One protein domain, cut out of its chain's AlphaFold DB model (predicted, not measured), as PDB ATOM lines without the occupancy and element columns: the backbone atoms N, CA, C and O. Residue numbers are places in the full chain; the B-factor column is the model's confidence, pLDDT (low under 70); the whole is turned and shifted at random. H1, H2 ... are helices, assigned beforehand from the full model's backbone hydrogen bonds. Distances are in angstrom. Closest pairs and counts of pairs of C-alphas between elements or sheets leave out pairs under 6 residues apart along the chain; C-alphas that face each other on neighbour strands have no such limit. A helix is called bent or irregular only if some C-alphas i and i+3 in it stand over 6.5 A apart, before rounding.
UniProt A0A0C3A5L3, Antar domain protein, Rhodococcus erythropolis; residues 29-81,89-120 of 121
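What this domain is: This is residues 29 to 81 and 89 to 120 of the 121 residues of the protein "Antar domain protein" of Rhodococcus erythropolis (UniProt A0A0C3A5L3). A long helix, H4, packs with its first part on a small head of three crossed helices, H1, H2 and H3, and residues 106 to 120, of which 106 to 119 belong to H4, stick out as a free arm. In the head, H3 crosses between H1 and the first part of H4, which run the same way and come together where H1 ends, while H2 packs across H1 and H3 at one side. The printed part has 85 residues with four named helices, in the order H1, H2, H3, H4 along the chain, and no named strand; the class is all helix. The whole is only just loose, close to compact, with a radius of gyration of the C-alphas of 14.5 A, and the C-alphas span 49 by 28 by 24 A, the arm of H4 making the length.

Where its parts are: H4, residues 89 to 119, is 47.5 A from first to last C-alpha, from C-alpha 89 at (140.291, 168.982, 210.876) to C-alpha 119 at (130.746, 123.373, 220.342). It is irregular: C-alphas 89 and 92 are 7.8 A apart, against about 5 A in a regular helix. H3 is residues 66 to 77, 16.8 A long. H1, residues 29 to 44, measures 22.2 A and begins at C-alpha 29 at (144.196, 167.092, 226.840). H2, residues 48 to 62, measures 21.0 A.

How they stand to each other: H4 touches H3 with residues 89 to 97 alone, at a steep tilt of 63 degrees, the same way; the closest C-alphas, of Ala 72 and Ser 94, are 5.1 A apart. H3 touches H1 with residues 70 to 74 alone, closest at the C-alphas of Ala 36 and Ile 70, 5.5 A apart. Their tilt of 69 degrees is steep, only just short of about perpendicular, and they run the same way. H1 and H4 only just touch, with 3 pairs of C-alphas within 8 A; the closest, of Leu 43 and Ile 101, are 7.5 A apart. These two run the same way at a shallow tilt of 28 degrees. H2 touches H1 with residues 48 to 52 alone, about perpendicular at 89 degrees, the C-alphas of Cys 41 and Ala 51 being closest at 5.6 A. H2 touches H3 with residues 55 to 59 alone, only just about perpendicular at 71 degrees, closest at the C-alphas of Ser 59 and Val 66, 5.4 A apart. H2 and H4 are near each other, with 7 pairs of C-alphas within 10 A. Every O i to N i+4 pair is within hydrogen-bond range in H1, H2 and H3; in H4 26 of 27 are.

The domain as a whole: The two C-alphas farthest apart are those of Asn 89 and Gly 120, at 49.5 A. Without residues 106 to 120, which stand free, the body of 70 residues spans 28 by 26 by 23 A. Residues 82 to 88 are not printed, and C-alphas 81 and 89 are 16.0 A apart across this cut, which lies in the link from H3 to H4. The links H1 to H2 and H2 to H3 are tight, with 3 residues each. The mean pLDDT of the printed part is 85.1; residues 29, 79 to 81, 89 and 109 to 120 are under 70.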
ATOM      1  N   SER A  29     143.470 167.964 227.775       63.03
ATOM      2  CA  SER A  29     144.196 167.092 226.840       63.03
ATOM      3  C   SER A  29     144.589 165.736 227.453       63.03
ATOM      4  O   SER A  29     144.500 164.711 226.783       63.03
ATOM      5  N   GLY A  30     144.979 165.717 228.732       77.50
ATOM      6  CA  GLY A  30     145.231 164.495 229.502       77.50
ATOM      7  C   GLY A  30     143.980 163.630 229.643       77.50
ATOM      8  O   GLY A  30     144.024 162.460 229.280       77.50
ATOM      9  N   ARG A  31     142.843 164.229 230.025       84.88
ATOM     10  CA  ARG A  31     141.564 163.507 230.153       84.88
ATOM     11  C   ARG A  31     141.080 162.917 228.828       84.88
ATOM     12  O   ARG A  31     140.657 161.769 228.786       84.88
ATOM     13  N   LEU A  32     141.182 163.673 227.728       87.44
ATOM     14  CA  LEU A  32     140.840 163.164 226.392       87.44
ATOM     15  C   LEU A  32     141.740 161.998 225.972       87.44
ATOM     16  O   LEU A  32     141.270 161.048 225.351       87.44
ATOM     17  N   ARG A  33     143.036 162.065 226.295       90.69
ATOM     18  CA  ARG A  33     143.981 160.988 225.995       90.69
ATOM     19  C   ARG A  33     143.678 159.733 226.808       90.69
ATOM     20  O   ARG A  33     143.645 158.659 226.223       90.69
ATOM     21  N   GLU A  34     143.468 159.870 228.113       92.12
ATOM     22  CA  GLU A  34     143.092 158.763 229.002       92.12
ATOM     23  C   GLU A  34     141.812 158.090 228.502       92.12
ATOM     24  O   GLU A  34     141.807 156.885 228.258       92.12
ATOM     25  N   ARG A  35     140.780 158.885 228.194       93.12
ATOM     26  CA  ARG A  35     139.517 158.371 227.660       93.12
ATOM     27  C   ARG A  35     139.681 157.646 226.326       93.12
ATOM     28  O   ARG A  35     139.128 156.568 226.132       93.12
ATOM     29  N   ALA A  36     140.460 158.203 225.400       93.12
ATOM     30  CA  ALA A  36     140.735 157.529 224.136       93.12
ATOM     31  C   ALA A  36     141.472 156.199 224.339       93.12
ATOM     32  O   ALA A  36     141.159 155.233 223.648       93.12
ATOM     33  N   LEU A  37     142.420 156.131 225.278       95.94
ATOM     34  CA  LEU A  37     143.122 154.887 225.597       95.94
ATOM     35  C   LEU A  37     142.161 153.835 226.158       95.94
ATOM     36  O   LEU A  37     142.199 152.704 225.689       95.94
ATOM     37  N   GLU A  38     141.257 154.200 227.068       95.56
ATOM     38  CA  GLU A  38     140.216 153.288 227.574       95.56
ATOM     39  C   GLU A  38     139.344 152.716 226.447       95.56
ATOM     40  O   GLU A  38     139.079 151.509 226.395       95.56
ATOM     41  N   ILE A  39     138.920 153.578 225.516       95.12
ATOM     42  CA  ILE A  39     138.121 153.166 224.360       95.12
ATOM     43  C   ILE A  39     138.924 152.201 223.477       95.12
ATOM     44  O   ILE A  39     138.404 151.153 223.096       95.12
ATOM     45  N   VAL A  40     140.191 152.503 223.170       96.06
ATOM     46  CA  VAL A  40     141.050 151.627 222.350       96.06
ATOM     47  C   VAL A  40     141.301 150.287 223.043       96.06
ATOM     48  O   VAL A  40     141.143 149.250 222.400       96.06
ATOM     49  N   CYS A  41     141.609 150.286 224.343       95.75
ATOM     50  CA  CYS A  41     141.741 149.065 225.140       95.75
ATOM     51  C   CYS A  41     140.487 148.195 225.032       95.75
ATOM     52  O   CYS A  41     140.586 146.985 224.855       95.75
ATOM     53  N   THR A  42     139.303 148.809 225.075       93.38
ATOM     54  CA  THR A  42     138.028 148.093 224.943       93.38
ATOM     55  C   THR A  42     137.824 147.544 223.528       93.38
ATOM     56  O   THR A  42     137.447 146.383 223.368       93.38
ATOM     57  N   LEU A  43     138.098 148.345 222.494       91.69
ATOM     58  CA  LEU A  43     137.910 147.964 221.089       91.69
ATOM     59  C   LEU A  43     138.851 146.837 220.642       91.69
ATOM     60  O   LEU A  43     138.423 145.934 219.923       91.69
ATOM     61  N   TYR A  44     140.115 146.889 221.064       92.62
ATOM     62  CA  TYR A  44     141.159 145.941 220.660       92.62
ATOM     63  C   TYR A  44     141.457 144.867 221.709       92.62
ATOM     64  O   TYR A  44     142.220 143.949 221.420       92.62
ATOM     65  N   ARG A  45     140.841 144.946 222.897       92.06
ATOM     66  CA  ARG A  45     141.062 144.028 224.030       92.06
ATOM     67  C   ARG A  45     142.543 143.938 224.412       92.06
ATOM     68  O   ARG A  45     143.083 142.849 224.578       92.06
ATOM     69  N   CYS A  46     143.185 145.096 224.523       93.19
ATOM     70  CA  CYS A  46     144.616 145.232 224.779       93.19
ATOM     71  C   CYS A  46     144.905 146.078 226.027       93.19
ATOM     72  O   CYS A  46     144.027 146.766 226.559       93.19
ATOM     73  N   SER A  47     146.149 146.018 226.499       95.69
ATOM     74  CA  SER A  47     146.650 146.847 227.601       95.69
ATOM     75  C   SER A  47     146.775 148.323 227.206       95.69
ATOM     76  O   SER A  47     146.741 148.686 226.029       95.69
ATOM     77  N   THR A  48     146.935 149.206 228.194       94.88
ATOM     78  CA  THR A  48     147.074 150.653 227.956       94.88
ATOM     79  C   THR A  48     148.323 151.000 227.142       94.88
ATOM     80  O   THR A  48     148.260 151.879 226.281       94.88
ATOM     81  N   ASP A  49     149.438 150.300 227.368       94.19
ATOM     82  CA  ASP A  49     150.678 150.502 226.609       94.19
ATOM     83  C   ASP A  49     150.515 150.071 225.145       94.19
ATOM     84  O   ASP A  49     150.890 150.807 224.230       94.19
ATOM     85  N   GLU A  50     149.866 148.929 224.908       95.38
ATOM     86  CA  GLU A  50     149.536 148.461 223.557       95.38
ATOM     87  C   GLU A  50     148.551 149.401 222.855       95.38
ATOM     88  O   GLU A  50     148.706 149.683 221.669       95.38
ATOM     89  N   ALA A  51     147.560 149.940 223.568       94.94
ATOM     90  CA  ALA A  51     146.636 150.931 223.025       94.94
ATOM     91  C   ALA A  51     147.359 152.222 222.604       94.94
ATOM     92  O   ALA A  51     147.054 152.798 221.553       94.94
ATOM     93  N   ALA A  52     148.338 152.674 223.392       94.50
ATOM     94  CA  ALA A  52     149.157 153.829 223.047       94.50
ATOM     95  C   ALA A  52     150.016 153.565 221.800       94.50
ATOM     96  O   ALA A  52     150.073 154.415 220.907       94.50
ATOM     97  N   ASP A  53     150.632 152.385 221.713       96.44
ATOM     98  CA  ASP A  53     151.406 151.956 220.545       96.44
ATOM     99  C   ASP A  53     150.521 151.842 219.290       96.44
ATOM    100  O   ASP A  53     150.868 152.376 218.236       96.44
ATOM    101  N   LEU A  54     149.320 151.264 219.403       96.00
ATOM    102  CA  LEU A  54     148.340 151.189 218.312       96.00
ATOM    103  C   LEU A  54     147.939 152.572 217.792       96.00
ATOM    104  O   LEU A  54     147.902 152.784 216.580       96.00
ATOM    105  N   LEU A  55     147.685 153.541 218.675       95.38
ATOM    106  CA  LEU A  55     147.377 154.915 218.264       95.38
ATOM    107  C   LEU A  55     148.523 155.549 217.463       95.38
ATOM    108  O   LEU A  55     148.274 156.237 216.468       95.38
ATOM    109  N   VAL A  56     149.772 155.309 217.871       96.44
ATOM    110  CA  VAL A  56     150.960 155.783 217.147       96.44
ATOM    111  C   VAL A  56     151.102 155.068 215.804       96.44
ATOM    112  O   VAL A  56     151.314 155.730 214.785       96.44
ATOM    113  N   ARG A  57     150.908 153.748 215.754       96.62
ATOM    114  CA  ARG A  57     150.939 152.977 214.501       96.62
ATOM    115  C   ARG A  57     149.868 153.448 213.527       96.62
ATOM    116  O   ARG A  57     150.184 153.757 212.384       96.62
ATOM    117  N   HIS A  58     148.621 153.588 213.970       94.69
ATOM    118  CA  HIS A  58     147.537 154.089 213.125       94.69
ATOM    119  C   HIS A  58     147.811 155.504 212.618       94.69
ATOM    120  O   HIS A  58     147.533 155.792 211.452       94.69
ATOM    121  N   SER A  59     148.393 156.363 213.459       95.12
ATOM    122  CA  SER A  59     148.844 157.699 213.069       95.12
ATOM    123  C   SER A  59     149.862 157.644 211.928       95.12
ATOM    124  O   SER A  59     149.677 158.325 210.919       95.12
ATOM    125  N   GLN A  60     150.885 156.796 212.047       96.00
ATOM    126  CA  GLN A  60     151.940 156.644 211.041       96.00
ATOM    127  C   GLN A  60     151.419 156.010 209.746       96.00
ATOM    128  O   GLN A  60     151.646 156.545 208.664       96.00
ATOM    129  N   THR A  61     150.675 154.906 209.843       95.81
ATOM    130  CA  THR A  61     150.173 154.160 208.681       95.81
ATOM    131  C   THR A  61     149.164 154.962 207.862       95.81
ATOM    132  O   THR A  61     149.146 154.850 206.640       95.81
ATOM    133  N   ASN A  62     148.328 155.774 208.513       91.88
ATOM    134  CA  ASN A  62     147.260 156.519 207.838       91.88
ATOM    135  C   ASN A  62     147.605 157.997 207.616       91.88
ATOM    136  O   ASN A  62     146.769 158.739 207.104       91.88
ATOM    137  N   ASN A  63     148.811 158.433 207.999       94.75
ATOM    138  CA  ASN A  63     149.245 159.830 207.944       94.75
ATOM    139  C   ASN A  63     148.260 160.792 208.646       94.75
ATOM    140  O   ASN A  63     147.891 161.850 208.134       94.75
ATOM    141  N   LEU A  64     147.798 160.394 209.833       93.19
ATOM    142  CA  LEU A  64     146.871 161.161 210.668       93.19
ATOM    143  C   LEU A  64     147.570 161.577 211.954       93.19
ATOM    144  O   LEU A  64     148.348 160.814 212.510       93.19
ATOM    145  N   LYS A  65     147.271 162.759 212.497       93.38
ATOM    146  CA  LYS A  65     147.816 163.159 213.804       93.38
ATOM    147  C   LYS A  65     147.186 162.317 214.917       93.38
ATOM    148  O   LYS A  65     145.960 162.232 214.988       93.38
ATOM    149  N   VAL A  66     147.995 161.811 215.853       93.06
ATOM    150  CA  VAL A  66     147.513 161.107 217.064       93.06
ATOM    151  C   VAL A  66     146.438 161.921 217.794       93.06
ATOM    152  O   VAL A  66     145.408 161.391 218.191       93.06
ATOM    153  N   THR A  67     146.615 163.240 217.905       91.06
ATOM    154  CA  THR A  67     145.629 164.130 218.538       91.06
ATOM    155  C   THR A  67     144.290 164.177 217.801       91.06
ATOM    156  O   THR A  67     143.254 164.328 218.440       91.06
ATOM    157  N   SER A  68     144.299 164.069 216.469       91.44
ATOM    158  CA  SER A  68     143.075 164.010 215.664       91.44
ATOM    159  C   SER A  68     142.388 162.658 215.820       91.44
ATOM    160  O   SER A  68     141.171 162.630 215.963       91.44
ATOM    161  N   LEU A  69     143.156 161.562 215.885       93.12
ATOM    162  CA  LEU A  69     142.633 160.227 216.191       93.12
ATOM    163  C   LEU A  69     141.961 160.185 217.567       93.12
ATOM    164  O   LEU A  69     140.827 159.730 217.658       93.12
ATOM    165  N   ILE A  70     142.616 160.712 218.605       92.62
ATOM    166  CA  ILE A  70     142.082 160.785 219.975       92.62
ATOM    167  C   ILE A  70     140.776 161.583 220.007       92.62
ATOM    168  O   ILE A  70     139.755 161.086 220.471       92.62
ATOM    169  N   LYS A  71     140.787 162.814 219.478       89.50
ATOM    170  CA  LYS A  71     139.608 163.691 219.497       89.50
ATOM    171  C   LYS A  71     138.440 163.100 218.715       89.50
ATOM    172  O   LYS A  71     137.311 163.172 219.181       89.50
ATOM    173  N   ALA A  72     138.710 162.537 217.537       90.81
ATOM    174  CA  ALA A  72     137.682 161.911 216.718       90.81
ATOM    175  C   ALA A  72     137.081 160.680 217.405       90.81
ATOM    176  O   ALA A  72     135.868 160.525 217.379       90.81
ATOM    177  N   LEU A  73     137.908 159.836 218.030       92.12
ATOM    178  CA  LEU A  73     137.438 158.635 218.718       92.12
ATOM    179  C   LEU A  73     136.528 158.975 219.896       92.12
ATOM    180  O   LEU A  73     135.423 158.457 219.980       92.12
ATOM    181  N   VAL A  74     136.979 159.873 220.775       91.19
ATOM    182  CA  VAL A  74     136.200 160.274 221.955       91.19
ATOM    183  C   VAL A  74     134.881 160.921 221.532       91.19
ATOM    184  O   VAL A  74     133.833 160.550 222.046       91.19
ATOM    185  N   ALA A  75     134.907 161.809 220.532       86.38
ATOM    186  CA  ALA A  75     133.696 162.449 220.021       86.38
ATOM    187  C   ALA A  75     132.693 161.459 219.401       86.38
ATOM    188  O   ALA A  75     131.493 161.696 219.469       86.38
ATOM    189  N   LEU A  76     133.168 160.369 218.788       88.50
ATOM    190  CA  LEU A  76     132.301 159.343 218.197       88.50
ATOM    191  C   LEU A  76     131.624 158.446 219.238       88.50
ATOM    192  O   LEU A  76     130.572 157.896 218.940       88.50
ATOM    193  N   ILE A  77     132.244 158.244 220.402       89.12
ATOM    194  CA  ILE A  77     131.761 157.292 221.411       89.12
ATOM    195  C   ILE A  77     130.954 157.978 222.504       89.12
ATOM    196  O   ILE A  77     129.917 157.458 222.898       89.12
ATOM    197  N   ASP A  78     131.418 159.123 222.997       85.25
ATOM    198  CA  ASP A  78     130.833 159.721 224.194       85.25
ATOM    199  C   ASP A  78     129.631 160.639 223.893       85.25
ATOM    200  O   ASP A  78     129.061 161.161 224.840       85.25
ATOM    201  N   GLU A  79     129.249 160.830 222.615       64.31
ATOM    202  CA  GLU A  79     128.097 161.598 222.063       64.31
ATOM    203  C   GLU A  79     127.819 163.018 222.625       64.31
ATOM    204  O   GLU A  79     127.007 163.750 222.065       64.31
ATOM    205  N   ASP A  80     128.551 163.481 223.641       50.84
ATOM    206  CA  ASP A  80     128.191 164.637 224.459       50.84
ATOM    207  C   ASP A  80     129.393 165.565 224.695       50.84
ATOM    208  O   ASP A  80     129.784 165.915 225.806       50.84
ATOM    209  N   THR A  81     130.016 165.997 223.597       52.91
ATOM    210  CA  THR A  81     130.752 167.272 223.601       52.91
ATOM    211  C   THR A  81     129.899 168.315 222.895       52.91
ATOM    212  O   THR A  81     130.228 168.803 221.813       52.91
ATOM    213  N   ASN A  89     139.002 169.544 210.466       61.97
ATOM    214  CA  ASN A  89     140.291 168.982 210.876       61.97
ATOM    215  C   ASN A  89     140.304 167.509 211.347       61.97
ATOM    216  O   ASN A  89     141.385 166.924 211.401       61.97
ATOM    217  N   ASN A  90     139.167 166.905 211.709       78.88
ATOM    218  CA  ASN A  90     139.111 165.520 212.202       78.88
ATOM    219  C   ASN A  90     138.314 164.563 211.302       78.88
ATOM    220  O   ASN A  90     138.246 163.378 211.619       78.88
ATOM    221  N   ALA A  91     137.759 165.022 210.175       86.06
ATOM    222  CA  ALA A  91     136.883 164.203 209.330       86.06
ATOM    223  C   ALA A  91     137.546 162.888 208.877       86.06
ATOM    224  O   ALA A  91     136.955 161.815 209.000       86.06
ATOM    225  N   LEU A  92     138.806 162.941 208.430       91.25
ATOM    226  CA  LEU A  92     139.556 161.742 208.033       91.25
ATOM    227  C   LEU A  92     139.780 160.774 209.203       91.25
ATOM    228  O   LEU A  92     139.674 159.565 209.024       91.25
ATOM    229  N   ALA A  93     140.041 161.295 210.404       91.75
ATOM    230  CA  ALA A  93     140.199 160.479 211.604       91.75
ATOM    231  C   ALA A  93     138.874 159.826 212.028       91.75
ATOM    232  O   ALA A  93     138.861 158.656 212.401       91.75
ATOM    233  N   SER A  94     137.751 160.536 211.902       90.94
ATOM    234  CA  SER A  94     136.421 159.965 212.129       90.94
ATOM    235  C   SER A  94     136.106 158.857 211.121       90.94
ATOM    236  O   SER A  94     135.662 157.780 211.511       90.94
ATOM    237  N   HIS A  95     136.387 159.078 209.833       92.25
ATOM    238  CA  HIS A  95     136.206 158.055 208.799       92.25
ATOM    239  C   HIS A  95     137.078 156.823 209.036       92.25
ATOM    240  O   HIS A  95     136.594 155.699 208.883       92.25
ATOM    241  N   PHE A  96     138.336 157.030 209.431       94.38
ATOM    242  CA  PHE A  96     139.233 155.956 209.835       94.38
ATOM    243  C   PHE A  96     138.604 155.115 210.956       94.38
ATOM    244  O   PHE A  96     138.420 153.914 210.771       94.38
ATOM    245  N   TRP A  97     138.177 155.737 212.060       94.94
ATOM    246  CA  TRP A  97     137.599 155.009 213.194       94.94
ATOM    247  C   TRP A  97     136.300 154.283 212.853       94.94
ATOM    248  O   TRP A  97     136.131 153.131 213.237       94.94
ATOM    249  N   LEU A  98     135.403 154.898 212.082       93.81
ATOM    250  CA  LEU A  98     134.162 154.245 211.652       93.81
ATOM    251  C   LEU A  98     134.430 153.004 210.788       93.81
ATOM    252  O   LEU A  98     133.759 151.979 210.941       93.81
ATOM    253  N   ARG A  99     135.411 153.084 209.878       94.69
ATOM    254  CA  ARG A  99     135.847 151.932 209.078       94.69
ATOM    255  C   ARG A  99     136.440 150.849 209.973       94.69
ATOM    256  O   ARG A  99     136.114 149.676 209.804       94.69
ATOM    257  N   GLU A 100     137.285 151.242 210.910       93.88
ATOM    258  CA  GLU A 100     138.029 150.324 211.758       93.88
ATOM    259  C   GLU A 100     137.127 149.589 212.757       93.88
ATOM    260  O   GLU A 100     137.146 148.362 212.822       93.88
ATOM    261  N   ILE A 101     136.223 150.304 213.429       92.62
ATOM    262  CA  ILE A 101     135.201 149.717 214.310       92.62
ATOM    263  C   ILE A 101     134.329 148.723 213.531       92.62
ATOM    264  O   ILE A 101     134.029 147.628 214.015       92.62
ATOM    265  N   ARG A 102     133.955 149.056 212.286       91.94
ATOM    266  CA  ARG A 102     133.209 148.134 211.420       91.94
ATOM    267  C   ARG A 102     134.021 146.876 211.101       91.94
ATOM    268  O   ARG A 102     133.467 145.781 211.175       91.94
ATOM    269  N   ASN A 103     135.305 147.011 210.773       91.44
ATOM    270  CA  ASN A 103     136.188 145.873 210.501       91.44
ATOM    271  C   ASN A 103     136.323 144.956 211.723       91.44
ATOM    272  O   ASN A 103     136.141 143.742 211.601       91.44
ATOM    273  N   LEU A 104     136.568 145.533 212.902       89.00
ATOM    274  CA  LEU A 104     136.670 144.798 214.164       89.00
ATOM    275  C   LEU A 104     135.370 144.057 214.492       89.00
ATOM    276  O   LEU A 104     135.407 142.893 214.890       89.00
ATOM    277  N   SER A 105     134.215 144.686 214.265       84.94
ATOM    278  CA  SER A 105     132.906 144.052 214.460       84.94
ATOM    279  C   SER A 105     132.698 142.846 213.532       84.94
ATOM    280  O   SER A 105     132.229 141.793 213.970       84.94
ATOM    281  N   GLN A 106     133.090 142.953 212.258       83.38
ATOM    282  CA  GLN A 106     132.985 141.844 211.300       83.38
ATOM    283  C   GLN A 106     133.924 140.683 211.649       83.38
ATOM    284  O   GLN A 106     133.530 139.520 211.541       83.38
ATOM    285  N   ALA A 107     135.145 140.984 212.100       76.44
ATOM    286  CA  ALA A 107     136.089 139.972 212.570       76.44
ATOM    287  C   ALA A 107     135.534 139.207 213.786       76.44
ATOM    288  O   ALA A 107     135.560 137.975 213.800       76.44
ATOM    289  N   HIS A 108     134.939 139.920 214.748       72.50
ATOM    290  CA  HIS A 108     134.302 139.311 215.918       72.50
ATOM    291  C   HIS A 108     133.130 138.395 215.540       72.50
ATOM    292  O   HIS A 108     133.060 137.269 216.023       72.50
ATOM    293  N   ARG A 109     132.238 138.824 214.634       66.62
ATOM    294  CA  ARG A 109     131.105 137.992 214.179       66.62
ATOM    295  C   ARG A 109     131.552 136.708 213.488       66.62
ATOM    296  O   ARG A 109     130.941 135.663 213.687       66.62
ATOM    297  N   ARG A 110     132.612 136.780 212.678       62.44
ATOM    298  CA  ARG A 110     133.188 135.587 212.044       62.44
ATOM    299  C   ARG A 110     133.734 134.623 213.091       62.44
ATOM    300  O   ARG A 110     133.433 133.440 213.017       62.44
ATOM    301  N   SER A 111     134.482 135.126 214.072       62.97
ATOM    302  CA  SER A 111     135.034 134.301 215.151       62.97
ATOM    303  C   SER A 111     133.940 133.618 215.987       62.97
ATOM    304  O   SER A 111     134.044 132.418 216.230       62.97
ATOM    305  N   ASP A 112     132.858 134.327 216.332       60.72
ATOM    306  CA  ASP A 112     131.720 133.762 217.082       60.72
ATOM    307  C   ASP A 112     130.980 132.673 216.290       60.72
ATOM    308  O   ASP A 112     130.675 131.605 216.819       60.72
ATOM    309  N   HIS A 113     130.761 132.903 214.989       61.50
ATOM    310  CA  HIS A 113     130.132 131.917 214.114       61.50
ATOM    311  C   HIS A 113     130.929 130.605 214.080       61.50
ATOM    312  O   HIS A 113     130.346 129.535 214.227       61.50
ATOM    313  N   PHE A 114     132.259 130.666 213.949       59.47
ATOM    314  CA  PHE A 114     133.095 129.460 213.990       59.47
ATOM    315  C   PHE A 114     133.091 128.782 215.367       59.47
ATOM    316  O   PHE A 114     133.047 127.555 215.431       59.47
ATOM    317  N   HIS A 115     133.067 129.547 216.462       58.00
ATOM    318  CA  HIS A 115     132.996 128.987 217.815       58.00
ATOM    319  C   HIS A 115     131.693 128.214 218.064       58.00
ATOM    320  O   HIS A 115     131.713 127.147 218.675       58.00
ATOM    321  N   ARG A 116     130.558 128.705 217.551       60.97
ATOM    322  CA  ARG A 116     129.261 128.021 217.678       60.97
ATOM    323  C   ARG A 116     129.202 126.686 216.938       60.97
ATOM    324  O   ARG A 116     128.591 125.753 217.443       60.97
ATOM    325  N   HIS A 117     129.841 126.587 215.772       58.31
ATOM    326  CA  HIS A 117     129.871 125.344 214.986       58.31
ATOM    327  C   HIS A 117     130.770 124.262 215.594       58.31
ATOM    328  O   HIS A 117     130.522 123.085 215.372       58.31
ATOM    329  N   LEU A 118     131.784 124.634 216.380       56.22
ATOM    330  CA  LEU A 118     132.701 123.673 217.006       56.22
ATOM    331  C   LEU A 118     132.197 123.107 218.343       56.22
ATOM    332  O   LEU A 118     132.648 122.047 218.755       56.22
ATOM    333  N   VAL A 119     131.277 123.794 219.025       58.19
ATOM    334  CA  VAL A 119     130.746 123.373 220.342       58.19
ATOM    335  C   VAL A 119     129.433 122.578 220.218       58.19
ATOM    336  O   VAL A 119     128.952 122.023 221.200       58.19
ATOM    337  N   GLY A 120     128.843 122.510 219.021       51.38
ATOM    338  CA  GLY A 120     127.557 121.850 218.769       51.38
ATOM    339  C   GLY A 120     127.618 120.492 218.058       51.38
ATOM    340  O   GLY A 120     126.567 120.046 217.601       51.38
TER     341      GLY A 120